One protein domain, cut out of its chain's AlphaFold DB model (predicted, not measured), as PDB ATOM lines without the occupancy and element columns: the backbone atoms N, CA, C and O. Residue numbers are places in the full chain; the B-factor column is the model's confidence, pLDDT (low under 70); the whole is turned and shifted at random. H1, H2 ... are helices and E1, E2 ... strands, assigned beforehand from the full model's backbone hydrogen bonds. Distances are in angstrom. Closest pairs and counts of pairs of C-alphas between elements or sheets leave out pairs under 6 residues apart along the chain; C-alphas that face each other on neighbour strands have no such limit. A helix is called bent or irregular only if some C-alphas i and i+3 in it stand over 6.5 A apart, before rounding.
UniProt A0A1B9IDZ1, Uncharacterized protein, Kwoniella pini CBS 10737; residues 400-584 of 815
ATOM      1  N   GLN A 400      -7.341  40.003   1.012       89.50
ATOM      2  CA  GLN A 400      -6.805  41.290   0.559       89.50
ATOM      3  C   GLN A 400      -7.317  42.409   1.476       89.50
ATOM      4  O   GLN A 400      -8.380  42.233   2.075       89.50
ATOM      5  N   PRO A 401      -6.623  43.554   1.607       92.38
ATOM      6  CA  PRO A 401      -7.144  44.685   2.369       92.38
ATOM      7  C   PRO A 401      -8.484  45.174   1.798       92.38
ATOM      8  O   PRO A 401      -8.703  45.149   0.585       92.38
ATOM      9  N   ILE A 402      -9.383  45.639   2.670       95.12
ATOM     10  CA  ILE A 402     -10.659  46.233   2.243       95.12
ATOM     11  C   ILE A 402     -10.418  47.484   1.366       95.12
ATOM     12  O   ILE A 402      -9.648  48.355   1.778       95.12
ATOM     13  N   PRO A 403     -11.077  47.624   0.194       95.25
ATOM     14  CA  PRO A 403     -10.940  48.806  -0.652       95.25
ATOM     15  C   PRO A 403     -11.322  50.092   0.089       95.25
ATOM     16  O   PRO A 403     -12.397  50.174   0.688       95.25
ATOM     17  N   GLU A 404     -10.473  51.121   0.014       95.19
ATOM     18  CA  GLU A 404     -10.665  52.375   0.758       95.19
ATOM     19  C   GLU A 404     -11.987  53.072   0.414       95.19
ATOM     20  O   GLU A 404     -12.679  53.556   1.310       95.19
ATOM     21  N   GLY A 405     -12.382  53.064  -0.865       96.00
ATOM     22  CA  GLY A 405     -13.663  53.616  -1.317       96.00
ATOM     23  C   GLY A 405     -14.870  52.916  -0.684       96.00
ATOM     24  O   GLY A 405     -15.802  53.587  -0.245       96.00
ATOM     25  N   LEU A 406     -14.825  51.585  -0.552       97.31
ATOM     26  CA  LEU A 406     -15.882  50.803   0.098       97.31
ATOM     27  C   LEU A 406     -15.904  51.041   1.612       97.31
ATOM     28  O   LEU A 406     -16.967  51.280   2.178       97.31
ATOM     29  N   LEU A 407     -14.738  51.030   2.265       97.69
ATOM     30  CA  LEU A 407     -14.628  51.328   3.695       97.69
ATOM     31  C   LEU A 407     -15.181  52.722   4.018       97.69
ATOM     32  O   LEU A 407     -15.959  52.870   4.960       97.69
ATOM     33  N   LYS A 408     -14.816  53.731   3.218       97.75
ATOM     34  CA  LYS A 408     -15.333  55.092   3.355       97.75
ATOM     35  C   LYS A 408     -16.845  55.139   3.134       97.75
ATOM     36  O   LYS A 408     -17.546  55.699   3.966       97.75
ATOM     37  N   ALA A 409     -17.362  54.507   2.080       97.88
ATOM     38  CA  ALA A 409     -18.799  54.478   1.812       97.88
ATOM     39  C   ALA A 409     -19.603  53.827   2.957       97.88
ATOM     40  O   ALA A 409     -20.681  54.315   3.295       97.88
ATOM     41  N   ILE A 410     -19.069  52.782   3.604       98.06
ATOM     42  CA  ILE A 410     -19.671  52.152   4.795       98.06
ATOM     43  C   ILE A 410     -19.621  53.089   6.011       98.06
ATOM     44  O   ILE A 410     -20.603  53.182   6.744       98.06
ATOM     45  N   ILE A 411     -18.509  53.796   6.231       97.81
ATOM     46  CA  ILE A 411     -18.357  54.757   7.336       97.81
ATOM     47  C   ILE A 411     -19.301  55.955   7.173       97.81
ATOM     48  O   ILE A 411     -19.933  56.356   8.149       97.81
ATOM     49  N   ASP A 412     -19.395  56.507   5.963       97.62
ATOM     50  CA  ASP A 412     -20.154  57.726   5.672       97.62
ATOM     51  C   ASP A 412     -21.667  57.446   5.570       97.62
ATOM     52  O   ASP A 412     -22.474  58.239   6.053       97.62
ATOM     53  N   ASN A 413     -22.069  56.307   4.983       97.38
ATOM     54  CA  ASN A 413     -23.477  56.012   4.677       97.38
ATOM     55  C   ASN A 413     -24.083  54.848   5.473       97.38
ATOM     56  O   ASN A 413     -25.305  54.776   5.586       97.38
ATOM     57  N   GLY A 414     -23.290  53.956   6.072       96.19
ATOM     58  CA  GLY A 414     -23.747  52.700   6.691       96.19
ATOM     59  C   GLY A 414     -24.466  52.823   8.044       96.19
ATOM     60  O   GLY A 414     -24.446  51.883   8.838       96.19
ATOM     61  N   HIS A 415     -25.084  53.967   8.342       95.56
ATOM     62  CA  HIS A 415     -25.725  54.260   9.627       95.56
ATOM     63  C   HIS A 415     -26.925  53.344   9.950       95.56
ATOM     64  O   HIS A 415     -27.156  53.049  11.123       95.56
ATOM     65  N   GLN A 416     -27.641  52.851   8.928       96.06
ATOM     66  CA  GLN A 416     -28.788  51.932   9.068       96.06
ATOM     67  C   GLN A 416     -28.399  50.441   9.085       96.06
ATOM     68  O   GLN A 416     -29.260  49.578   9.289       96.06
ATOM     69  N   LEU A 417     -27.116  50.112   8.882       98.19
ATOM     70  CA  LEU A 417     -26.656  48.725   8.816       98.19
ATOM     71  C   LEU A 417     -26.812  48.037  10.175       98.19
ATOM     72  O   LEU A 417     -26.188  48.411  11.166       98.19
ATOM     73  N   ARG A 418     -27.606  46.964  10.194       98.19
ATOM     74  CA  ARG A 418     -27.803  46.064  11.341       98.19
ATOM     75  C   ARG A 418     -26.935  44.820  11.235       98.19
ATOM     76  O   ARG A 418     -26.472  44.311  12.257       98.19
ATOM     77  N   ASN A 419     -26.690  44.356  10.012       98.44
ATOM     78  CA  ASN A 419     -25.893  43.173   9.719       98.44
ATOM     79  C   ASN A 419     -24.811  43.535   8.696       98.44
ATOM     80  O   ASN A 419     -25.135  43.828   7.546       98.44
ATOM     81  N   LEU A 420     -23.545  43.478   9.108       98.56
ATOM     82  CA  LEU A 420     -22.389  43.732   8.251       98.56
ATOM     83  C   LEU A 420     -21.463  42.512   8.245       98.56
ATOM     84  O   LEU A 420     -20.994  42.087   9.302       98.56
ATOM     85  N   CYS A 421     -21.190  41.961   7.065       97.94
ATOM     86  CA  CYS A 421     -20.199  40.906   6.865       97.94
ATOM     87  C   CYS A 421     -19.175  41.344   5.811       97.94
ATOM     88  O   CYS A 421     -19.529  41.710   4.693       97.94
ATOM     89  N   LEU A 422     -17.903  41.321   6.194       96.81
ATOM     90  CA  LEU A 422     -16.739  41.709   5.401       96.81
ATOM     91  C   LEU A 422     -15.642  40.641   5.575       96.81
ATOM     92  O   LEU A 422     -14.478  40.953   5.803       96.81
ATOM     93  N   ASP A 423     -16.032  39.365   5.523       93.00
ATOM     94  CA  ASP A 423     -15.141  38.202   5.686       93.00
ATOM     95  C   ASP A 423     -14.300  37.911   4.424       93.00
ATOM     96  O   ASP A 423     -13.373  37.100   4.424       93.00
ATOM     97  N   TRP A 424     -14.601  38.595   3.316       92.25
ATOM     98  CA  TRP A 424     -13.785  38.528   2.106       92.25
ATOM     99  C   TRP A 424     -12.451  39.287   2.210       92.25
ATOM    100  O   TRP A 424     -11.485  38.890   1.553       92.25
ATOM    101  N   TRP A 425     -12.376  40.324   3.054       93.88
ATOM    102  CA  TRP A 425     -11.224  41.225   3.160       93.88
ATOM    103  C   TRP A 425     -10.590  41.237   4.547       93.88
ATOM    104  O   TRP A 425     -11.279  41.275   5.563       93.88
ATOM    105  N   GLU A 426      -9.263  41.319   4.582       92.19
ATOM    106  CA  GLU A 426      -8.498  41.573   5.799       92.19
ATOM    107  C   GLU A 426      -8.709  43.025   6.277       92.19
ATOM    108  O   GLU A 426      -8.552  44.000   5.535       92.19
ATOM    109  N   MET A 427      -9.074  43.170   7.551       94.06
ATOM    110  CA  MET A 427      -9.418  44.436   8.190       94.06
ATOM    111  C   MET A 427      -8.456  44.753   9.340       94.06
ATOM    112  O   MET A 427      -8.200  43.915  10.205       94.06
ATOM    113  N   SER A 428      -7.949  45.987   9.389       94.44
ATOM    114  CA  SER A 428      -7.137  46.464  10.514       94.44
ATOM    115  C   SER A 428      -7.995  46.742  11.759       94.44
ATOM    116  O   SER A 428      -9.189  47.040  11.662       94.44
ATOM    117  N   GLN A 429      -7.378  46.741  12.947       93.69
ATOM    118  CA  GLN A 429      -8.059  47.154  14.182       93.69
ATOM    119  C   GLN A 429      -8.611  48.594  14.084       93.69
ATOM    120  O   GLN A 429      -9.675  48.879  14.629       93.69
ATOM    121  N   GLY A 430      -7.920  49.497  13.377       95.19
ATOM    122  CA  GLY A 430      -8.381  50.873  13.163       95.19
ATOM    123  C   GLY A 430      -9.683  50.931  12.361       95.19
ATOM    124  O   GLY A 430     -10.641  51.573  12.791       95.19
ATOM    125  N   ASN A 431      -9.746  50.184  11.255       95.88
ATOM    126  CA  ASN A 431     -10.920  50.114  10.380       95.88
ATOM    127  C   ASN A 431     -12.121  49.504  11.124       95.88
ATOM    128  O   ASN A 431     -13.226  50.040  11.059       95.88
ATOM    129  N   LEU A 432     -11.884  48.449  11.912       96.19
ATOM    130  CA  LEU A 432     -12.887  47.836  12.785       96.19
ATOM    131  C   LEU A 432     -13.491  48.850  13.772       96.19
ATOM    132  O   LEU A 432     -14.711  48.924  13.923       96.19
ATOM    133  N   MET A 433     -12.655  49.654  14.436       95.56
ATOM    134  CA  MET A 433     -13.138  50.668  15.382       95.56
ATOM    135  C   MET A 433     -13.848  51.835  14.684       95.56
ATOM    136  O   MET A 433     -14.783  52.389  15.259       95.56
ATOM    137  N   ALA A 434     -13.449  52.192  13.458       95.88
ATOM    138  CA  ALA A 434     -14.139  53.200  12.655       95.88
ATOM    139  C   ALA A 434     -15.557  52.741  12.273       95.88
ATOM    140  O   ALA A 434     -16.515  53.467  12.523       95.88
ATOM    141  N   ILE A 435     -15.709  51.504  11.785       96.75
ATOM    142  CA  ILE A 435     -17.016  50.897  11.481       96.75
ATOM    143  C   ILE A 435     -17.899  50.838  12.734       96.75
ATOM    144  O   ILE A 435     -19.024  51.330  12.714       96.75
ATOM    145  N   LEU A 436     -17.386  50.306  13.851       95.94
ATOM    146  CA  LEU A 436     -18.144  50.227  15.110       95.94
ATOM    147  C   LEU A 436     -18.572  51.603  15.643       95.94
ATOM    148  O   LEU A 436     -19.595  51.702  16.317       95.94
ATOM    149  N   LYS A 437     -17.792  52.656  15.367       94.88
ATOM    150  CA  LYS A 437     -18.110  54.032  15.761       94.88
ATOM    151  C   LYS A 437     -19.189  54.664  14.879       94.88
ATOM    152  O   LYS A 437     -19.953  55.455  15.419       94.88
ATOM    153  N   SER A 438     -19.246  54.346  13.586       95.31
ATOM    154  CA  SER A 438     -20.149  55.003  12.625       95.31
ATOM    155  C   SER A 438     -21.456  54.242  12.371       95.31
ATOM    156  O   SER A 438     -22.513  54.851  12.210       95.31
ATOM    157  N   CYS A 439     -21.429  52.907  12.377       96.19
ATOM    158  CA  CYS A 439     -22.611  52.068  12.157       96.19
ATOM    159  C   CYS A 439     -23.400  51.889  13.467       96.19
ATOM    160  O   CYS A 439     -23.298  50.866  14.146       96.19
ATOM    161  N   HIS A 440     -24.174  52.905  13.855       94.25
ATOM    162  CA  HIS A 440     -24.843  52.946  15.161       94.25
ATOM    163  C   HIS A 440     -25.951  51.896  15.363       94.25
ATOM    164  O   HIS A 440     -26.177  51.498  16.503       94.25
ATOM    165  N   GLU A 441     -26.617  51.410  14.306       96.69
ATOM    166  CA  GLU A 441     -27.633  50.342  14.408       96.69
ATOM    167  C   GLU A 441     -27.059  48.906  14.395       96.69
ATOM    168  O   GLU A 441     -27.814  47.932  14.481       96.69
ATOM    169  N   LEU A 442     -25.733  48.750  14.316       97.88
ATOM    170  CA  LEU A 442     -25.088  47.470  14.028       97.88
ATOM    171  C   LEU A 442     -25.275  46.430  15.142       97.88
ATOM    172  O   LEU A 442     -24.775  46.586  16.254       97.88
ATOM    173  N   ARG A 443     -25.953  45.323  14.813       97.94
ATOM    174  CA  ARG A 443     -26.238  44.188  15.709       97.94
ATOM    175  C   ARG A 443     -25.346  42.981  15.462       97.94
ATOM    176  O   ARG A 443     -24.995  42.287  16.413       97.94
ATOM    177  N   THR A 444     -24.999  42.713  14.205       98.38
ATOM    178  CA  THR A 444     -24.111  41.612  13.810       98.38
ATOM    179  C   THR A 444     -22.971  42.147  12.960       98.38
ATOM    180  O   THR A 444     -23.223  42.749  11.919       98.38
ATOM    181  N   LEU A 445     -21.738  41.880  13.386       98.25
ATOM    182  CA  LEU A 445     -20.519  42.188  12.642       98.25
ATOM    183  C   LEU A 445     -19.707  40.911  12.413       98.25
ATOM    184  O   LEU A 445     -19.432  40.182  13.364       98.25
ATOM    185  N   GLU A 446     -19.314  40.658  11.172       97.38
ATOM    186  CA  GLU A 446     -18.506  39.513  10.743       97.38
ATOM    187  C   GLU A 446     -17.333  40.020   9.895       97.38
ATOM    188  O   GLU A 446     -17.555  40.713   8.905       97.38
ATOM    189  N   VAL A 447     -16.091  39.760  10.314       96.19
ATOM    190  CA  VAL A 447     -14.880  40.344   9.700       96.19
ATOM    191  C   VAL A 447     -13.701  39.374   9.714       96.19
ATOM    192  O   VAL A 447     -13.525  38.637  10.687       96.19
ATOM    193  N   ALA A 448     -12.838  39.457   8.699       94.06
ATOM    194  CA  ALA A 448     -11.505  38.867   8.754       94.06
ATOM    195  C   ALA A 448     -10.497  39.888   9.306       94.06
ATOM    196  O   ALA A 448     -10.350  40.991   8.782       94.06
ATOM    197  N   LEU A 449      -9.813  39.555  10.400       93.00
ATOM    198  CA  LEU A 449      -8.949  40.478  11.135       93.00
ATOM    199  C   LEU A 449      -7.472  40.308  10.740       93.00
ATOM    200  O   LEU A 449      -6.873  39.258  10.968       93.00
ATOM    201  N   CYS A 450      -6.860  41.385  10.243       92.50
ATOM    202  CA  CYS A 450      -5.429  41.500   9.930       92.50
ATOM    203  C   CYS A 450      -4.597  41.804  11.200       92.50
ATOM    204  O   CYS A 450      -3.801  42.743  11.251       92.50
ATOM    205  N   ALA A 451      -4.883  41.096  12.296       88.88
ATOM    206  CA  ALA A 451      -4.250  41.264  13.604       88.88
ATOM    207  C   ALA A 451      -4.604  40.081  14.529       88.88
ATOM    208  O   ALA A 451      -5.588  39.382  14.280       88.88
ATOM    209  N   PRO A 452      -3.884  39.870  15.649       88.31
ATOM    210  CA  PRO A 452      -4.272  38.858  16.631       88.31
ATOM    211  C   PRO A 452      -5.647  39.182  17.229       88.31
ATOM    212  O   PRO A 452      -5.895  40.332  17.596       88.31
ATOM    213  N   VAL A 453      -6.521  38.185  17.407       88.75
ATOM    214  CA  VAL A 453      -7.920  38.380  17.866       88.75
ATOM    215  C   VAL A 453      -8.027  39.139  19.193       88.75
ATOM    216  O   VAL A 453      -8.959  39.916  19.394       88.75
ATOM    217  N   ALA A 454      -7.035  39.008  20.079       88.06
ATOM    218  CA  ALA A 454      -6.957  39.787  21.317       88.06
ATOM    219  C   ALA A 454      -6.973  41.318  21.090       88.06
ATOM    220  O   ALA A 454      -7.471  42.054  21.941       88.06
ATOM    221  N   SER A 455      -6.490  41.810  19.941       89.62
ATOM    222  CA  SER A 455      -6.537  43.236  19.584       89.62
ATOM    223  C   SER A 455      -7.969  43.744  19.370       89.62
ATOM    224  O   SER A 455      -8.296  44.842  19.824       89.62
ATOM    225  N   ALA A 456      -8.861  42.930  18.794       90.12
ATOM    226  CA  ALA A 456     -10.268  43.283  18.599       90.12
ATOM    227  C   ALA A 456     -11.039  43.439  19.925       90.12
ATOM    228  O   ALA A 456     -12.046  44.142  19.970       90.12
ATOM    229  N   LEU A 457     -10.540  42.865  21.030       91.19
ATOM    230  CA  LEU A 457     -11.127  43.041  22.367       91.19
ATOM    231  C   LEU A 457     -10.885  44.453  22.947       91.19
ATOM    232  O   LEU A 457     -11.562  44.862  23.897       91.19
ATOM    233  N   ASN A 458      -9.945  45.226  22.385       90.31
ATOM    234  CA  ASN A 458      -9.579  46.570  22.847       90.31
ATOM    235  C   ASN A 458     -10.544  47.665  22.356       90.31
ATOM    236  O   ASN A 458     -10.134  48.728  21.897       90.31
ATOM    237  N   VAL A 459     -11.843  47.411  22.501       92.12
ATOM    238  CA  VAL A 459     -12.936  48.331  22.164       92.12
ATOM    239  C   VAL A 459     -12.912  49.568  23.089       92.12
ATOM    240  O   VAL A 459     -12.737  49.403  24.299       92.12
ATOM    241  N   PRO A 460     -13.087  50.808  22.595       91.50
ATOM    242  CA  PRO A 460     -13.184  52.001  23.440       91.50
ATOM    243  C   PRO A 460     -14.488  52.045  24.258       91.50
ATOM    244  O   PRO A 460     -15.527  51.530  23.852       91.50
ATOM    245  N   ASN A 461     -14.460  52.724  25.412       89.50
ATOM    246  CA  ASN A 461     -15.627  52.837  26.302       89.50
ATOM    247  C   ASN A 461     -16.801  53.635  25.689       89.50
ATOM    248  O   ASN A 461     -17.915  53.539  26.193       89.50
ATOM    249  N   SER A 462     -16.567  54.400  24.617       89.19
ATOM    250  CA  SER A 462     -17.591  55.154  23.875       89.19
ATOM    251  C   SER A 462     -18.612  54.273  23.149       89.19
ATOM    252  O   SER A 462     -19.615  54.783  22.669       89.19
ATOM    253  N   LEU A 463     -18.364  52.963  23.052       89.88
ATOM    254  CA  LEU A 463     -19.263  51.993  22.419       89.88
ATOM    255  C   LEU A 463     -20.189  51.285  23.423       89.88
ATOM    256  O   LEU A 463     -20.884  50.340  23.064       89.88
ATOM    257  N   ASN A 464     -20.269  51.779  24.664       88.25
ATOM    258  CA  ASN A 464     -21.166  51.255  25.701       88.25
ATOM    259  C   ASN A 464     -22.662  51.318  25.341       88.25
ATOM    260  O   ASN A 464     -23.447  50.581  25.928       88.25
ATOM    261  N   GLN A 465     -23.060  52.165  24.391       89.31
ATOM    262  CA  GLN A 465     -24.429  52.247  23.871       89.31
ATOM    263  C   GLN A 465     -24.639  51.440  22.577       89.31
ATOM    264  O   GLN A 465     -25.753  51.398  22.066       89.31
ATOM    265  N   SER A 466     -23.602  50.778  22.050       92.19
ATOM    266  CA  SER A 466     -23.702  49.990  20.817       92.19
ATOM    267  C   SER A 466     -24.734  48.856  20.959       92.19
ATOM    268  O   SER A 466     -24.698  48.120  21.955       92.19
ATOM    269  N   PRO A 467     -25.631  48.658  19.973       95.81
ATOM    270  CA  PRO A 467     -26.581  47.551  19.953       95.81
ATOM    271  C   PRO A 467     -25.955  46.226  19.482       95.81
ATOM    272  O   PRO A 467     -26.693  45.274  19.250       95.81
ATOM    273  N   LEU A 468     -24.622  46.135  19.347       97.44
ATOM    274  CA  LEU A 468     -23.942  44.940  18.847       97.44
ATOM    275  C   LEU A 468     -24.232  43.719  19.734       97.44
ATOM    276  O   LEU A 468     -23.781  43.643  20.875       97.44
ATOM    277  N   GLU A 469     -24.962  42.747  19.184       97.38
ATOM    278  CA  GLU A 469     -25.344  41.489  19.829       97.38
ATOM    279  C   GLU A 469     -24.369  40.351  19.486       97.38
ATOM    280  O   GLU A 469     -24.139  39.457  20.308       97.38
ATOM    281  N   ARG A 470     -23.789  40.366  18.279       97.94
ATOM    282  CA  ARG A 470     -22.941  39.296  17.745       97.94
ATOM    283  C   ARG A 470     -21.718  39.851  17.019       97.94
ATOM    284  O   ARG A 470     -21.843  40.674  16.117       97.94
ATOM    285  N   MET A 471     -20.553  39.321  17.367       97.50
ATOM    286  CA  MET A 471     -19.292  39.563  16.673       97.50
ATOM    287  C   MET A 471     -18.716  38.225  16.200       97.50
ATOM    288  O   MET A 471     -18.587  37.295  16.995       97.50
ATOM    289  N   ILE A 472     -18.396  38.116  14.917       96.50
ATOM    290  CA  ILE A 472     -17.752  36.956  14.298       96.50
ATOM    291  C   ILE A 472     -16.412  37.430  13.738       96.50
ATOM    292  O   ILE A 472     -16.347  38.453  13.058       96.50
ATOM    293  N   ILE A 473     -15.343  36.716  14.067       94.38
ATOM    294  CA  ILE A 473     -13.981  37.048  13.659       94.38
ATOM    295  C   ILE A 473     -13.365  35.815  13.010       94.38
ATOM    296  O   ILE A 473     -13.310  34.748  13.626       94.38
ATOM    297  N   THR A 474     -12.850  35.972  11.797       91.31
ATOM    298  CA  THR A 474     -11.863  35.056  11.222       91.31
ATOM    299  C   THR A 474     -10.478  35.701  11.316       91.31
ATOM    300  O   THR A 474     -10.332  36.923  11.289       91.31
ATOM    301  N   SER A 475      -9.438  34.898  11.518       86.31
ATOM    302  CA  SER A 475      -8.044  35.360  11.540       86.31
ATOM    303  C   SER A 475      -7.129  34.154  11.388       86.31
ATOM    304  O   SER A 475      -7.372  33.152  12.062       86.31
ATOM    305  N   ASP A 476      -6.060  34.259  10.608       74.69
ATOM    306  CA  ASP A 476      -5.050  33.202  10.496       74.69
ATOM    307  C   ASP A 476      -4.092  33.228  11.713       74.69
ATOM    308  O   ASP A 476      -3.290  34.163  11.833       74.69
ATOM    309  N   PRO A 477      -4.119  32.229  12.625       66.00
ATOM    310  CA  PRO A 477      -3.249  32.217  13.800       66.00
ATOM    311  C   PRO A 477      -1.777  31.966  13.457       66.00
ATOM    312  O   PRO A 477      -0.921  32.254  14.291       66.00
ATOM    313  N   ALA A 478      -1.468  31.441  12.263       70.00
ATOM    314  CA  ALA A 478      -0.091  31.262  11.807       70.00
ATOM    315  C   ALA A 478       0.551  32.605  11.417       70.00
ATOM    316  O   ALA A 478       1.749  32.792  11.617       70.00
ATOM    317  N   ARG A 479      -0.249  33.557  10.913       73.50
ATOM    318  CA  ARG A 479       0.175  34.943  10.642       73.50
ATOM    319  C   ARG A 479       0.127  35.822  11.888       73.50
ATOM    320  O   ARG A 479       1.020  36.635  12.105       73.50
ATOM    321  N   PHE A 480      -0.916  35.660  12.703       72.69
ATOM    322  CA  PHE A 480      -1.226  36.550  13.820       72.69
ATOM    323  C   PHE A 480      -1.361  35.793  15.154       72.69
ATOM    324  O   PHE A 480      -2.444  35.778  15.753       72.69
ATOM    325  N   PRO A 481      -0.281  35.163  15.656       68.12
ATOM    326  CA  PRO A 481      -0.329  34.387  16.887       68.12
ATOM    327  C   PRO A 481      -0.691  35.271  18.085       68.12
ATOM    328  O   PRO A 481      -0.071  36.305  18.345       68.12
ATOM    329  N   THR A 482      -1.691  34.851  18.859       66.44
ATOM    330  CA  THR A 482      -2.116  35.568  20.064       66.44
ATOM    331  C   THR A 482      -1.044  35.470  21.155       66.44
ATOM    332  O   THR A 482      -0.844  34.406  21.741       66.44
ATOM    333  N   THR A 483      -0.371  36.581  21.464       60.00
ATOM    334  CA  THR A 483       0.624  36.684  22.546       60.00
ATOM    335  C   THR A 483      -0.057  36.757  23.914       60.00
ATOM    336  O   THR A 483      -0.248  37.821  24.502       60.00
ATOM    337  N   LEU A 484      -0.464  35.598  24.430       62.22
ATOM    338  CA  LEU A 484      -1.221  35.485  25.677       62.22
ATOM    339  C   LEU A 484      -0.340  35.103  26.869       62.22
ATOM    340  O   LEU A 484       0.593  34.306  26.776       62.22
ATOM    341  N   ASN A 485      -0.680  35.647  28.039       56.56
ATOM    342  CA  ASN A 485      -0.082  35.224  29.300       56.56
ATOM    343  C   ASN A 485      -0.498  33.775  29.601       56.56
ATOM    344  O   ASN A 485      -1.672  33.516  29.865       56.56
ATOM    345  N   ALA A 486       0.471  32.853  29.651       53.31
ATOM    346  CA  ALA A 486       0.289  31.395  29.763       53.31
ATOM    347  C   ALA A 486      -0.363  30.872  31.075       53.31
ATOM    348  O   ALA A 486      -0.201  29.711  31.441       53.31
ATOM    349  N   LYS A 487      -1.088  31.721  31.814       53.44
ATOM    350  CA  LYS A 487      -1.778  31.415  33.080       53.44
ATOM    351  C   LYS A 487      -3.309  31.416  32.962       53.44
ATOM    352  O   LYS A 487      -3.986  31.186  33.964       53.44
ATOM    353  N   ALA A 488      -3.865  31.686  31.780       55.28
ATOM    354  CA  ALA A 488      -5.309  31.692  31.541       55.28
ATOM    355  C   ALA A 488      -5.874  30.262  31.432       55.28
ATOM    356  O   ALA A 488      -6.194  29.782  30.350       55.28
ATOM    357  N   LYS A 489      -6.021  29.570  32.567       58.09
ATOM    358  CA  LYS A 489      -6.784  28.318  32.610       58.09
ATOM    359  C   LYS A 489      -8.278  28.639  32.509       58.09
ATOM    360  O   LYS A 489      -8.851  29.232  33.423       58.09
ATOM    361  N   ILE A 490      -8.912  28.251  31.404       63.47
ATOM    362  CA  ILE A 490     -10.371  28.275  31.278       63.47
ATOM    363  C   ILE A 490     -10.898  27.021  31.979       63.47
ATOM    364  O   ILE A 490     -10.873  25.929  31.426       63.47
ATOM    365  N   ASP A 491     -11.346  27.172  33.227       57.19
ATOM    366  CA  ASP A 491     -11.788  26.050  34.075       57.19
ATOM    367  C   ASP A 491     -13.080  25.350  33.591       57.19
ATOM    368  O   ASP A 491     -13.490  24.361  34.193       57.19
ATOM    369  N   TYR A 492     -13.728  25.850  32.530       60.06
ATOM    370  CA  TYR A 492     -15.036  25.386  32.049       60.06
ATOM    371  C   TYR A 492     -15.113  25.353  30.513       60.06
ATOM    372  O   TYR A 492     -15.804  26.166  29.899       60.06
ATOM    373  N   VAL A 493     -14.430  24.392  29.888       68.38
ATOM    374  CA  VAL A 493     -14.839  23.905  28.560       68.38
ATOM    375  C   VAL A 493     -15.951  22.884  28.791       68.38
ATOM    376  O   VAL A 493     -15.740  21.898  29.495       68.38
ATOM    377  N   PHE A 494     -17.146  23.111  28.242       74.62
ATOM    378  CA  PHE A 494     -18.195  22.090  28.270       74.62
ATOM    379  C   PHE A 494     -17.844  21.000  27.253       74.62
ATOM    380  O   PHE A 494     -17.904  21.249  26.054       74.62
ATOM    381  N   ILE A 495     -17.458  19.815  27.726       79.75
ATOM    382  CA  ILE A 495     -17.148  18.655  26.881       79.75
ATOM    383  C   ILE A 495     -18.357  17.707  26.919       79.75
ATOM    384  O   ILE A 495     -18.646  17.171  27.988       79.75
ATOM    385  N   PRO A 496     -19.073  17.488  25.801       81.56
ATOM    386  CA  PRO A 496     -20.195  16.554  25.770       81.56
ATOM    387  C   PRO A 496     -19.741  15.095  25.909       81.56
ATOM    388  O   PRO A 496     -18.738  14.686  25.317       81.56
ATOM    389  N   ASP A 497     -20.534  14.272  26.599       80.75
ATOM    390  CA  ASP A 497     -20.234  12.844  26.794       80.75
ATOM    391  C   ASP A 497     -20.146  12.058  25.476       80.75
ATOM    392  O   ASP A 497     -19.364  11.114  25.370       80.75
ATOM    393  N   HIS A 498     -20.872  12.490  24.442       82.56
ATOM    394  CA  HIS A 498     -20.865  11.896  23.101       82.56
ATOM    395  C   HIS A 498     -19.698  12.362  22.205       82.56
ATOM    396  O   HIS A 498     -19.623  11.961  21.045       82.56
ATOM    397  N   LEU A 499     -18.787  13.216  22.695       86.69
ATOM    398  CA  LEU A 499     -17.622  13.631  21.911       86.69
ATOM    399  C   LEU A 499     -16.653  12.431  21.726       86.69
ATOM    400  O   LEU A 499     -16.329  11.763  22.717       86.69
ATOM    401  N   PRO A 500     -16.172  12.136  20.501       88.38
ATOM    402  CA  PRO A 500     -15.200  11.073  20.238       88.38
ATOM    403  C   PRO A 500     -13.916  11.238  21.057       88.38
ATOM    404  O   PRO A 500     -13.435  12.359  21.224       88.38
ATOM    405  N   GLN A 501     -13.326  10.136  21.534       88.00
ATOM    406  CA  GLN A 501     -12.156  10.196  22.422       88.00
ATOM    407  C   GLN A 501     -10.969  10.998  21.844       88.00
ATOM    408  O   GLN A 501     -10.481  11.870  22.561       88.00
ATOM    409  N   PRO A 502     -10.574  10.854  20.557       87.44
ATOM    410  CA  PRO A 502      -9.485  11.656  19.988       87.44
ATOM    411  C   PRO A 502      -9.750  13.169  20.027       87.44
ATOM    412  O   PRO A 502      -8.824  13.962  20.196       87.44
ATOM    413  N   LEU A 503     -11.019  13.581  19.904       87.75
ATOM    414  CA  LEU A 503     -11.425  14.979  20.057       87.75
ATOM    415  C   LEU A 503     -11.479  15.400  21.530       87.75
ATOM    416  O   LEU A 503     -11.072  16.516  21.836       87.75
ATOM    417  N   LYS A 504     -11.941  14.539  22.447       88.25
ATOM    418  CA  LYS A 504     -11.910  14.818  23.897       88.25
ATOM    419  C   LYS A 504     -10.492  15.084  24.382       88.25
ATOM    420  O   LYS A 504     -10.277  16.080  25.069       88.25
ATOM    421  N   ASP A 505      -9.540  14.242  23.991       87.12
ATOM    422  CA  ASP A 505      -8.134  14.382  24.372       87.12
ATOM    423  C   ASP A 505      -7.588  15.734  23.877       87.12
ATOM    424  O   ASP A 505      -7.115  16.544  24.675       87.12
ATOM    425  N   LYS A 506      -7.793  16.048  22.589       87.00
ATOM    426  CA  LYS A 506      -7.367  17.312  21.961       87.00
ATOM    427  C   LYS A 506      -8.044  18.569  22.515       87.00
ATOM    428  O   LYS A 506      -7.404  19.609  22.592       87.00
ATOM    429  N   VAL A 507      -9.313  18.492  22.920       87.00
ATOM    430  CA  VAL A 507     -10.044  19.608  23.559       87.00
ATOM    431  C   VAL A 507      -9.640  19.797  25.030       87.00
ATOM    432  O   VAL A 507      -9.814  20.883  25.578       87.00
ATOM    433  N   THR A 508      -9.090  18.761  25.673       84.00
ATOM    434  CA  THR A 508      -8.620  18.807  27.070       84.00
ATOM    435  C   THR A 508      -7.158  19.266  27.185       84.00
ATOM    436  O   THR A 508      -6.724  19.683  28.262       84.00
ATOM    437  N   GLU A 509      -6.390  19.232  26.090       83.56
ATOM    438  CA  GLU A 509      -5.053  19.832  26.006       83.56
ATOM    439  C   GLU A 509      -5.091  21.347  26.304       83.56
ATOM    440  O   GLU A 509      -6.023  22.068  25.943       83.56
ATOM    441  N   LEU A 510      -4.063  21.852  26.997       75.62
ATOM    442  CA  LEU A 510      -3.969  23.263  27.388       75.62
ATOM    443  C   LEU A 510      -3.665  24.156  26.176       75.62
ATOM    444  O   LEU A 510      -2.510  24.347  25.802       75.62
ATOM    445  N   ASP A 511      -4.703  24.752  25.593       77.38
ATOM    446  CA  ASP A 511      -4.561  25.698  24.487       77.38
ATOM    447  C   ASP A 511      -4.173  27.106  24.975       77.38
ATOM    448  O   ASP A 511      -4.989  27.886  25.474       77.38
ATOM    449  N   HIS A 512      -2.897  27.447  24.790       74.94
ATOM    450  CA  HIS A 512      -2.335  28.752  25.139       74.94
ATOM    451  C   HIS A 512      -2.831  29.915  24.258       74.94
ATOM    452  O   HIS A 512      -2.553  31.068  24.586       74.94
ATOM    453  N   HIS A 513      -3.569  29.649  23.174       77.62
ATOM    454  CA  HIS A 513      -4.079  30.678  22.263       77.62
ATOM    455  C   HIS A 513      -5.510  31.155  22.590       77.62
ATOM    456  O   HIS A 513      -6.042  32.014  21.879       77.62
ATOM    457  N   LEU A 514      -6.135  30.639  23.658       82.69
ATOM    458  CA  LEU A 514      -7.479  31.033  24.104       82.69
ATOM    459  C   LEU A 514      -7.494  32.393  24.827       82.69
ATOM    460  O   LEU A 514      -6.700  32.658  25.725       82.69
ATOM    461  N   LEU A 515      -8.455  33.245  24.462       86.19
ATOM    462  CA  LEU A 515      -8.599  34.617  24.969       86.19
ATOM    463  C   LEU A 515      -8.753  34.672  26.507       86.19
ATOM    464  O   LEU A 515      -9.558  33.934  27.077       86.19
ATOM    465  N   ASP A 516      -8.039  35.590  27.184       84.75
ATOM    466  CA  ASP A 516      -8.109  35.737  28.651       84.75
ATOM    467  C   ASP A 516      -9.547  36.108  29.092       84.75
ATOM    468  O   ASP A 516     -10.081  37.147  28.675       84.75
ATOM    469  N   PRO A 517     -10.183  35.331  29.996       86.56
ATOM    470  CA  PRO A 517     -11.483  35.662  30.578       86.56
ATOM    471  C   PRO A 517     -11.582  37.065  31.198       86.56
ATOM    472  O   PRO A 517     -12.684  37.603  31.320       86.56
ATOM    473  N   LYS A 518     -10.470  37.684  31.613       87.50
ATOM    474  CA  LYS A 518     -10.429  39.082  32.073       87.50
ATOM    475  C   LYS A 518     -10.694  40.063  30.938       87.50
ATOM    476  O   LYS A 518     -11.435  41.021  31.152       87.50
ATOM    477  N   ASP A 519     -10.128  39.832  29.761       89.81
ATOM    478  CA  ASP A 519     -10.285  40.717  28.605       89.81
ATOM    479  C   ASP A 519     -11.649  40.519  27.948       89.81
ATOM    480  O   ASP A 519     -12.330  41.501  27.655       89.81
ATOM    481  N   LEU A 520     -12.149  39.281  27.901       92.50
ATOM    482  CA  LEU A 520     -13.545  39.000  27.558       92.50
ATOM    483  C   LEU A 520     -14.529  39.697  28.525       92.50
ATOM    484  O   LEU A 520     -15.532  40.266  28.094       92.50
ATOM    485  N   LYS A 521     -14.231  39.750  29.834       91.50
ATOM    486  CA  LYS A 521     -15.024  40.530  30.811       91.50
ATOM    487  C   LYS A 521     -14.908  42.046  30.615       91.50
ATOM    488  O   LYS A 521     -15.880  42.747  30.889       91.50
ATOM    489  N   LYS A 522     -13.763  42.575  30.161       92.25
ATOM    490  CA  LYS A 522     -13.636  43.997  29.777       92.25
ATOM    491  C   LYS A 522     -14.489  44.293  28.543       92.25
ATOM    492  O   LYS A 522     -15.252  45.257  28.573       92.25
ATOM    493  N   LEU A 523     -14.418  43.445  27.513       94.06
ATOM    494  CA  LEU A 523     -15.230  43.551  26.301       94.06
ATOM    495  C   LEU A 523     -16.726  43.560  26.640       94.06
ATOM    496  O   LEU A 523     -17.428  44.494  26.273       94.06
ATOM    497  N   ALA A 524     -17.201  42.599  27.434       93.12
ATOM    498  CA  ALA A 524     -18.614  42.489  27.805       93.12
ATOM    499  C   ALA A 524     -19.160  43.661  28.648       93.12
ATOM    500  O   ALA A 524     -20.378  43.839  28.726       93.12
ATOM    501  N   ARG A 525     -18.282  44.450  29.289       91.88
ATOM    502  CA  ARG A 525     -18.631  45.721  29.957       91.88
ATOM    503  C   ARG A 525     -18.662  46.903  28.987       91.88
ATOM    504  O   ARG A 525     -19.443  47.822  29.190       91.88
ATOM    505  N   ARG A 526     -17.794  46.888  27.971       93.50
ATOM    506  CA  ARG A 526     -17.693  47.913  26.918       93.50
ATOM    507  C   ARG A 526     -18.762  47.766  25.840       93.50
ATOM    508  O   ARG A 526     -19.146  48.764  25.257       93.50
ATOM    509  N   LEU A 527     -19.254  46.548  25.624       94.56
ATOM    510  CA  LEU A 527     -20.372  46.212  24.747       94.56
ATOM    511  C   LEU A 527     -21.430  45.458  25.577       94.56
ATOM    512  O   LEU A 527     -21.434  44.222  25.598       94.56
ATOM    513  N   PRO A 528     -22.303  46.160  26.325       92.06
ATOM    514  CA  PRO A 528     -23.257  45.530  27.242       92.06
ATOM    515  C   PRO A 528     -24.370  44.745  26.533       92.06
ATOM    516  O   PRO A 528     -25.005  43.909  27.174       92.06
ATOM    517  N   ASN A 529     -24.571  44.954  25.229       94.62
ATOM    518  CA  ASN A 529     -25.510  44.181  24.414       94.62
ATOM    519  C   ASN A 529     -24.886  42.924  23.788       94.62
ATOM    520  O   ASN A 529     -25.628  42.031  23.383       94.62
ATOM    521  N   LEU A 530     -23.549  42.794  23.772       96.44
ATOM    522  CA  LEU A 530     -22.865  41.667  23.132       96.44
ATOM    523  C   LEU A 530     -23.229  40.358  23.835       96.44
ATOM    524  O   LEU A 530     -22.965  40.207  25.030       96.44
ATOM    525  N   ARG A 531     -23.828  39.430  23.088       96.31
ATOM    526  CA  ARG A 531     -24.241  38.085  23.522       96.31
ATOM    527  C   ARG A 531     -23.273  37.016  23.032       96.31
ATOM    528  O   ARG A 531     -23.026  36.063  23.761       96.31
ATOM    529  N   PHE A 532     -22.703  37.196  21.840       96.88
ATOM    530  CA  PHE A 532     -21.867  36.194  21.178       96.88
ATOM    531  C   PHE A 532     -20.588  36.809  20.602       96.88
ATOM    532  O   PHE A 532     -20.660  37.763  19.828       96.88
ATOM    533  N   LEU A 533     -19.438  36.217  20.925       96.75
ATOM    534  CA  LEU A 533     -18.185  36.391  20.188       96.75
ATOM    535  C   LEU A 533     -17.797  35.032  19.606       96.75
ATOM    536  O   LEU A 533     -17.614  34.086  20.365       96.75
ATOM    537  N   ASN A 534     -17.675  34.925  18.288       94.94
ATOM    538  CA  ASN A 534     -17.327  33.682  17.604       94.94
ATOM    539  C   ASN A 534     -15.994  33.846  16.869       94.94
ATOM    540  O   ASN A 534     -15.861  34.765  16.064       94.94
ATOM    541  N   TRP A 535     -15.021  32.975  17.131       92.38
ATOM    542  CA  TRP A 535     -13.761  32.921  16.389       92.38
ATOM    543  C   TRP A 535     -13.757  31.677  15.500       92.38
ATOM    544  O   TRP A 535     -13.602  30.553  15.985       92.38
ATOM    545  N   THR A 536     -13.941  31.902  14.200       88.88
ATOM    546  CA  THR A 536     -14.175  30.884  13.165       88.88
ATOM    547  C   THR A 536     -13.085  30.888  12.092       88.88
ATOM    548  O   THR A 536     -12.127  31.658  12.157       88.88
ATOM    549  N   GLY A 537     -13.238  30.026  11.084       80.12
ATOM    550  CA  GLY A 537     -12.278  29.878   9.994       80.12
ATOM    551  C   GLY A 537     -11.068  29.036  10.397       80.12
ATOM    552  O   GLY A 537     -11.100  28.304  11.390       80.12
ATOM    553  N   LYS A 538      -9.992  29.134   9.613       71.50
ATOM    554  CA  LYS A 538      -8.794  28.301   9.779       71.50
ATOM    555  C   LYS A 538      -8.117  28.610  11.110       71.50
ATOM    556  O   LYS A 538      -7.669  29.727  11.333       71.50
ATOM    557  N   GLY A 539      -8.074  27.623  12.005       72.56
ATOM    558  CA  GLY A 539      -7.538  27.790  13.358       72.56
ATOM    559  C   GLY A 539      -8.432  28.590  14.320       72.56
ATOM    560  O   GLY A 539      -7.972  28.962  15.402       72.56
ATOM    561  N   GLY A 540      -9.700  28.824  13.958       83.75
ATOM    562  CA  GLY A 540     -10.710  29.370  14.861       83.75
ATOM    563  C   GLY A 540     -10.916  28.488  16.098       83.75
ATOM    564  O   GLY A 540     -10.822  27.262  16.038       83.75
ATOM    565  N   LYS A 541     -11.173  29.121  17.246       87.19
ATOM    566  CA  LYS A 541     -11.225  28.445  18.555       87.19
ATOM    567  C   LYS A 541     -12.637  28.102  19.027       87.19
ATOM    568  O   LYS A 541     -12.798  27.192  19.839       87.19
ATOM    569  N   GLY A 542     -13.659  28.780  18.505       91.50
ATOM    570  CA  GLY A 542     -15.062  28.546  18.848       91.50
ATOM    571  C   GLY A 542     -15.783  29.782  19.381       91.50
ATOM    572  O   GLY A 542     -15.422  30.921  19.081       91.50
ATOM    573  N   LEU A 543     -16.830  29.535  20.167       93.50
ATOM    574  CA  LEU A 543     -17.853  30.509  20.539       93.50
ATOM    575  C   LEU A 543     -17.810  30.829  22.038       93.50
ATOM    576  O   LEU A 543     -17.899  29.933  22.877       93.50
ATOM    577  N   TRP A 544     -17.774  32.118  22.373       94.25
ATOM    578  CA  TRP A 544     -18.019  32.640  23.717       94.25
ATOM    579  C   TRP A 544     -19.425  33.241  23.807       94.25
ATOM    580  O   TRP A 544     -19.781  34.139  23.039       94.25
ATOM    581  N   GLU A 545     -20.207  32.771  24.779       95.00
ATOM    582  CA  GLU A 545     -21.537  33.288  25.102       95.00
ATOM    583  C   GLU A 545     -21.489  34.132  26.387       95.00
ATOM    584  O   GLU A 545     -21.037  33.679  27.442       95.00
ATOM    585  N   PHE A 546     -21.982  35.369  26.310       94.00
ATOM    586  CA  PHE A 546     -22.012  36.330  27.412       94.00
ATOM    587  C   PHE A 546     -23.393  36.363  28.073       94.00
ATOM    588  O   PHE A 546     -24.291  37.101  27.660       94.00
ATOM    589  N   ARG A 547     -23.555  35.601  29.155       90.94
ATOM    590  CA  ARG A 547     -24.798  35.551  29.935       90.94
ATOM    591  C   ARG A 547     -24.775  36.584  31.058       90.94
ATOM    592  O   ARG A 547     -23.983  36.496  31.998       90.94
ATOM    593  N   ARG A 548     -25.674  37.564  30.972       86.69
ATOM    594  CA  ARG A 548     -25.924  38.568  32.019       86.69
ATOM    595  C   ARG A 548     -27.180  38.168  32.783       86.69
ATOM    596  O   ARG A 548     -28.209  37.904  32.172       86.69
ATOM    597  N   ASN A 549     -27.097  38.105  34.108       80.00
ATOM    598  CA  ASN A 549     -28.272  37.904  34.952       80.00
ATOM    599  C   ASN A 549     -28.916  39.274  35.211       80.00
ATOM    600  O   ASN A 549     -28.208  40.202  35.596       80.00
ATOM    601  N   THR A 550     -30.234  39.410  35.030       74.25
ATOM    602  CA  THR A 550     -30.967  40.682  35.214       74.25
ATOM    603  C   THR A 550     -30.722  41.318  36.583       74.25
ATOM    604  O   THR A 550     -30.766  42.536  36.714       74.25
ATOM    605  N   ASN A 551     -30.411  40.497  37.588       74.38
ATOM    606  CA  ASN A 551     -30.253  40.914  38.977       74.38
ATOM    607  C   ASN A 551     -28.772  40.995  39.418       74.38
ATOM    608  O   ASN A 551     -28.492  41.032  40.616       74.38
ATOM    609  N   SER A 552     -27.799  40.963  38.493       72.12
ATOM    610  CA  SER A 552     -26.367  41.004  38.836       72.12
ATOM    611  C   SER A 552     -25.489  41.651  37.762       72.12
ATOM    612  O   SER A 552     -25.587  41.340  36.582       72.12
ATOM    613  N   SER A 553     -24.515  42.460  38.190       71.44
ATOM    614  CA  SER A 553     -23.447  42.993  37.326       71.44
ATOM    615  C   SER A 553     -22.387  41.951  36.925       71.44
ATOM    616  O   SER A 553     -21.432  42.268  36.207       71.44
ATOM    617  N   LEU A 554     -22.522  40.702  37.386       79.69
ATOM    618  CA  LEU A 554     -21.644  39.597  37.019       79.69
ATOM    619  C   LEU A 554     -22.012  39.043  35.637       79.69
ATOM    620  O   LEU A 554     -23.051  38.410  35.456       79.69
ATOM    621  N   VAL A 555     -21.105  39.222  34.676       85.81
ATOM    622  CA  VAL A 555     -21.157  38.531  33.383       85.81
ATOM    623  C   VAL A 555     -20.601  37.117  33.554       85.81
ATOM    624  O   VAL A 555     -19.419  36.943  33.877       85.81
ATOM    625  N   ARG A 556     -21.448  36.112  33.321       89.56
ATOM    626  CA  ARG A 556     -21.031  34.725  33.103       89.56
ATOM    627  C   ARG A 556     -20.590  34.587  31.645       89.56
ATOM    628  O   ARG A 556     -21.238  35.121  30.751       89.56
ATOM    629  N   ILE A 557     -19.478  33.895  31.429       90.38
ATOM    630  CA  ILE A 557     -18.947  33.601  30.099       90.38
ATOM    631  C   ILE A 557     -18.901  32.086  29.989       90.38
ATOM    632  O   ILE A 557     -18.170  31.454  30.750       90.38
ATOM    633  N   ASP A 558     -19.703  31.537  29.087       90.88
ATOM    634  CA  ASP A 558     -19.666  30.125  28.715       90.88
ATOM    635  C   ASP A 558     -18.888  29.996  27.389       90.88
ATOM    636  O   ASP A 558     -18.941  30.900  26.551       90.88
ATOM    637  N   PHE A 559     -18.131  28.912  27.206       90.75
ATOM    638  CA  PHE A 559     -17.311  28.677  26.011       90.75
ATOM    639  C   PHE A 559     -17.625  27.313  25.389       90.75
ATOM    640  O   PHE A 559     -17.605  26.289  26.077       90.75
ATOM    641  N   ALA A 560     -17.881  27.313  24.082       90.56
ATOM    642  CA  ALA A 560     -18.053  26.124  23.259       90.56
ATOM    643  C   ALA A 560     -16.908  26.045  22.240       90.56
ATOM    644  O   ALA A 560     -16.779  26.901  21.363       90.56
ATOM    645  N   HIS A 561     -16.071  25.015  22.365       91.00
ATOM    646  CA  HIS A 561     -14.910  24.810  21.500       91.00
ATOM    647  C   HIS A 561     -15.328  24.498  20.052       91.00
ATOM    648  O   HIS A 561     -16.286  23.752  19.836       91.00
ATOM    649  N   ALA A 562     -14.575  24.992  19.060       90.38
ATOM    650  CA  ALA A 562     -14.880  24.815  17.634       90.38
ATOM    651  C   ALA A 562     -15.133  23.342  17.246       90.38
ATOM    652  O   ALA A 562     -16.093  23.045  16.541       90.38
ATOM    653  N   ALA A 563     -14.345  22.414  17.802       89.62
ATOM    654  CA  ALA A 563     -14.475  20.968  17.574       89.62
ATOM    655  C   ALA A 563     -15.850  20.381  17.953       89.62
ATOM    656  O   ALA A 563     -16.231  19.341  17.428       89.62
ATOM    657  N   ILE A 564     -16.593  21.033  18.856       89.81
ATOM    658  CA  ILE A 564     -17.958  20.639  19.224       89.81
ATOM    659  C   ILE A 564     -18.934  21.140  18.156       89.81
ATOM    660  O   ILE A 564     -19.754  20.371  17.663       89.81
ATOM    661  N   SER A 565     -18.812  22.405  17.735       88.50
ATOM    662  CA  SER A 565     -19.643  22.971  16.660       88.50
ATOM    663  C   SER A 565     -19.399  22.334  15.287       88.50
ATOM    664  O   SER A 565     -20.308  22.315  14.466       88.50
ATOM    665  N   THR A 566     -18.205  21.785  15.040       89.50
ATOM    666  CA  THR A 566     -17.845  21.096  13.788       89.50
ATOM    667  C   THR A 566     -17.799  19.574  13.936       89.50
ATOM    668  O   THR A 566     -17.181  18.906  13.106       89.50
ATOM    669  N   LEU A 567     -18.404  19.006  14.988       89.25
ATOM    670  CA  LEU A 567     -18.360  17.563  15.250       89.25
ATOM    671  C   LEU A 567     -18.927  16.753  14.076       89.25
ATOM    672  O   LEU A 567     -18.348  15.739  13.696       89.25
ATOM    673  N   GLU A 568     -20.026  17.207  13.474       87.12
ATOM    674  CA  GLU A 568     -20.651  16.474  12.370       87.12
ATOM    675  C   GLU A 568     -19.788  16.517  11.102       87.12
ATOM    676  O   GLU A 568     -19.520  15.488  10.491       87.12
ATOM    677  N   THR A 569     -19.207  17.677  10.784       87.94
ATOM    678  CA  THR A 569     -18.192  17.806   9.728       87.94
ATOM    679  C   THR A 569     -16.991  16.887   9.980       87.94
ATOM    680  O   THR A 569     -16.513  16.235   9.058       87.94
ATOM    681  N   TRP A 570     -16.529  16.775  11.230       88.62
ATOM    682  CA  TRP A 570     -15.418  15.895  11.608       88.62
ATOM    683  C   TRP A 570     -15.747  14.402  11.439       88.62
ATOM    684  O   TRP A 570     -14.892  13.637  10.990       88.62
ATOM    685  N   LYS A 571     -16.979  13.977  11.752       87.00
ATOM    686  CA  LYS A 571     -17.456  12.616  11.452       87.00
ATOM    687  C   LYS A 571     -17.509  12.372   9.942       87.00
ATOM    688  O   LYS A 571     -16.986  11.369   9.471       87.00
ATOM    689  N   GLN A 572     -18.068  13.311   9.179       84.81
ATOM    690  CA  GLN A 572     -18.171  13.208   7.720       84.81
ATOM    691  C   GLN A 572     -16.797  13.148   7.027       84.81
ATOM    692  O   GLN A 572     -16.645  12.413   6.057       84.81
ATOM    693  N   CYS A 573     -15.763  13.804   7.567       84.38
ATOM    694  CA  CYS A 573     -14.372  13.645   7.112       84.38
ATOM    695  C   CYS A 573     -13.796  12.214   7.270       84.38
ATOM    696  O   CYS A 573     -12.676  11.974   6.819       84.38
ATOM    697  N   GLN A 574     -14.495  11.288   7.945       82.88
ATOM    698  CA  GLN A 574     -14.103   9.874   8.093       82.88
ATOM    699  C   GLN A 574     -14.951   8.910   7.251       82.88
ATOM    700  O   GLN A 574     -14.535   7.771   7.050       82.88
ATOM    701  N   SER A 575     -16.115   9.341   6.759       81.56
ATOM    702  CA  SER A 575     -16.867   8.600   5.739       81.56
ATOM    703  C   SER A 575     -16.252   8.804   4.354       81.56
ATOM    704  O   SER A 575     -15.670   9.857   4.085       81.56
ATOM    705  N   SER A 576     -16.434   7.831   3.458       75.69
ATOM    706  CA  SER A 576     -16.239   8.052   2.024       75.69
ATOM    707  C   SER A 576     -17.082   9.239   1.553       75.69
ATOM    708  O   SER A 576     -18.173   9.497   2.071       75.69
ATOM    709  N   ALA A 577     -16.567   9.978   0.572       75.06
ATOM    710  CA  ALA A 577     -17.386  10.950  -0.134       75.06
ATOM    711  C   ALA A 577     -18.498  10.200  -0.897       75.06
ATOM    712  O   ALA A 577     -18.211   9.137  -1.453       75.06
ATOM    713  N   PRO A 578     -19.741  10.710  -0.923       76.25
ATOM    714  CA  PRO A 578     -20.842  10.034  -1.596       76.25
ATOM    715  C   PRO A 578     -20.586   9.897  -3.097       76.25
ATOM    716  O   PRO A 578     -19.998  10.785  -3.726       76.25
ATOM    717  N   THR A 579     -21.090   8.808  -3.675       76.94
ATOM    718  CA  THR A 579     -21.114   8.604  -5.123       76.94
ATOM    719  C   THR A 579     -21.763   9.799  -5.840       76.94
ATOM    720  O   THR A 579     -22.907  10.174  -5.572       76.94
ATOM    721  N   ILE A 580     -21.019  10.404  -6.772       74.38
ATOM    722  CA  ILE A 580     -21.511  11.484  -7.635       74.38
ATOM    723  C   ILE A 580     -22.308  10.858  -8.779       74.38
ATOM    724  O   ILE A 580     -21.741  10.227  -9.673       74.38
ATOM    725  N   TYR A 581     -23.623  11.064  -8.775       76.31
ATOM    726  CA  TYR A 581     -24.479  10.686  -9.892       76.31
ATOM    727  C   TYR A 581     -24.311  11.685 -11.044       76.31
ATOM    728  O   TYR A 581     -24.498  12.889 -10.867       76.31
ATOM    729  N   GLY A 582     -23.961  11.181 -12.231       70.62
ATOM    730  CA  GLY A 582     -23.803  11.997 -13.439       70.62
ATOM    731  C   GLY A 582     -25.110  12.645 -13.912       70.62
ATOM    732  O   GLY A 582     -26.189  12.374 -13.375       70.62
ATOM    733  N   GLU A 583     -25.028  13.494 -14.945       73.00
ATOM    734  CA  GLU A 583     -26.222  14.072 -15.580       73.00
ATOM    735  C   GLU A 583     -27.232  12.974 -15.968       73.00
ATOM    736  O   GLU A 583     -26.863  11.841 -16.285       73.00
ATOM    737  N   ILE A 584     -28.528  13.287 -15.884       68.94
ATOM    738  CA  ILE A 584     -29.587  12.324 -16.197       68.94
ATOM    739  C   ILE A 584     -29.645  12.175 -17.720       68.94
ATOM    740  O   ILE A 584     -30.133  13.064 -18.420       68.94
TER     741      ILE A 584
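This is residues 400 to 584 of the 815 residues of an uncharacterized protein of Kwoniella pini CBS 10737 (UniProt A0A1B9IDZ1). A twisted sheet of six strands has H2 and H5 over one face, in two layers, helices on one face of a sheet, and H1 packs on H2. H6 follows E6 with no residue between them and H7 comes after it; H4 is near H6, and a tail, residues 572 to 584, sticks out. The 185 printed residues have seven named helices and six named strands, in the order H1 E1 H2 E2 H3 E3 H4 H5 E4 E5 E6 H6 H7. The mixed sheet runs E1 E2 E3 E4 E5 E6; the class is mixed, helices and strands. The whole is compact, with a radius of gyration of the C-alphas of 18.4 A and spans of 53 by 50 by 33 A.

H1, residues 404 to 416, touches H2, residues 429 to 438, the same way at a shallow tilt of 33 degrees, only just short of steep; their closest C-alphas, Ile 411 and Ser 438, are 5.6 A apart. E1, residues 419 to 427, bends by 94 degrees at residue 424 and is parallel to E2, residues 444 to 449, with N 420 and O 444 within hydrogen-bond range at 2.9 A. E2 is parallel to E3, residues 470 to 474 (N 445 and O 470, 3.0 A), and E3 to E4, residues 532 to 536 (N 471 and O 532, 2.9 A). H3, residues 453 to 456, only grazes the sheet. H4, residues 501 to 508, is not on it. H5, residues 517 to 526, is on it at a height over the sheet of 8.9 A. Right-handed strand-helix-strand units, parallel neighbour strands with helices between, are E1, H2, E2; E2, H3, E3; and E3, H4 H5, E4. E4, E5, residues 542 to 548, and E6, residues 555 to 561, form a meander, each strand the antiparallel neighbour of the one before, in two hairpins (N 533 and O 544, 3.0 A; N 543 and O 560, 2.9 A). H6, residues 562 to 565, is close to H4 but not clearly touching; their closest C-alphas, Leu 503 and Ala 563, are 7.2 A apart. H7, residues 567 to 572, is not on the sheet. Every O i to N i+4 pair is within hydrogen-bond range in H2, H4, H5 and H7, and 7 of 9 in H1; H3 and H6 are too short for one.

H1 begins at C-alpha 404 (-10.665, 52.375, 0.758) and spans 19.9 A; it is irregular, C-alphas 413 and 416 being 8.0 A apart. E1 spans 16.6 A, E5 19.8 A and E6 19.2 A. H7 ends at C-alpha 572 (-18.171, 13.208, 7.720).

The printed part has no cut. The C-alphas of Asn 551 and Ile 584, the two farthest apart, are 62.1 A apart. The links H3 to E3 and E3 to H4 are long, with 13 and 26 residues. The mean pLDDT of the printed part is 87.0; residues 477, 481 to 493 and 584 are under 70.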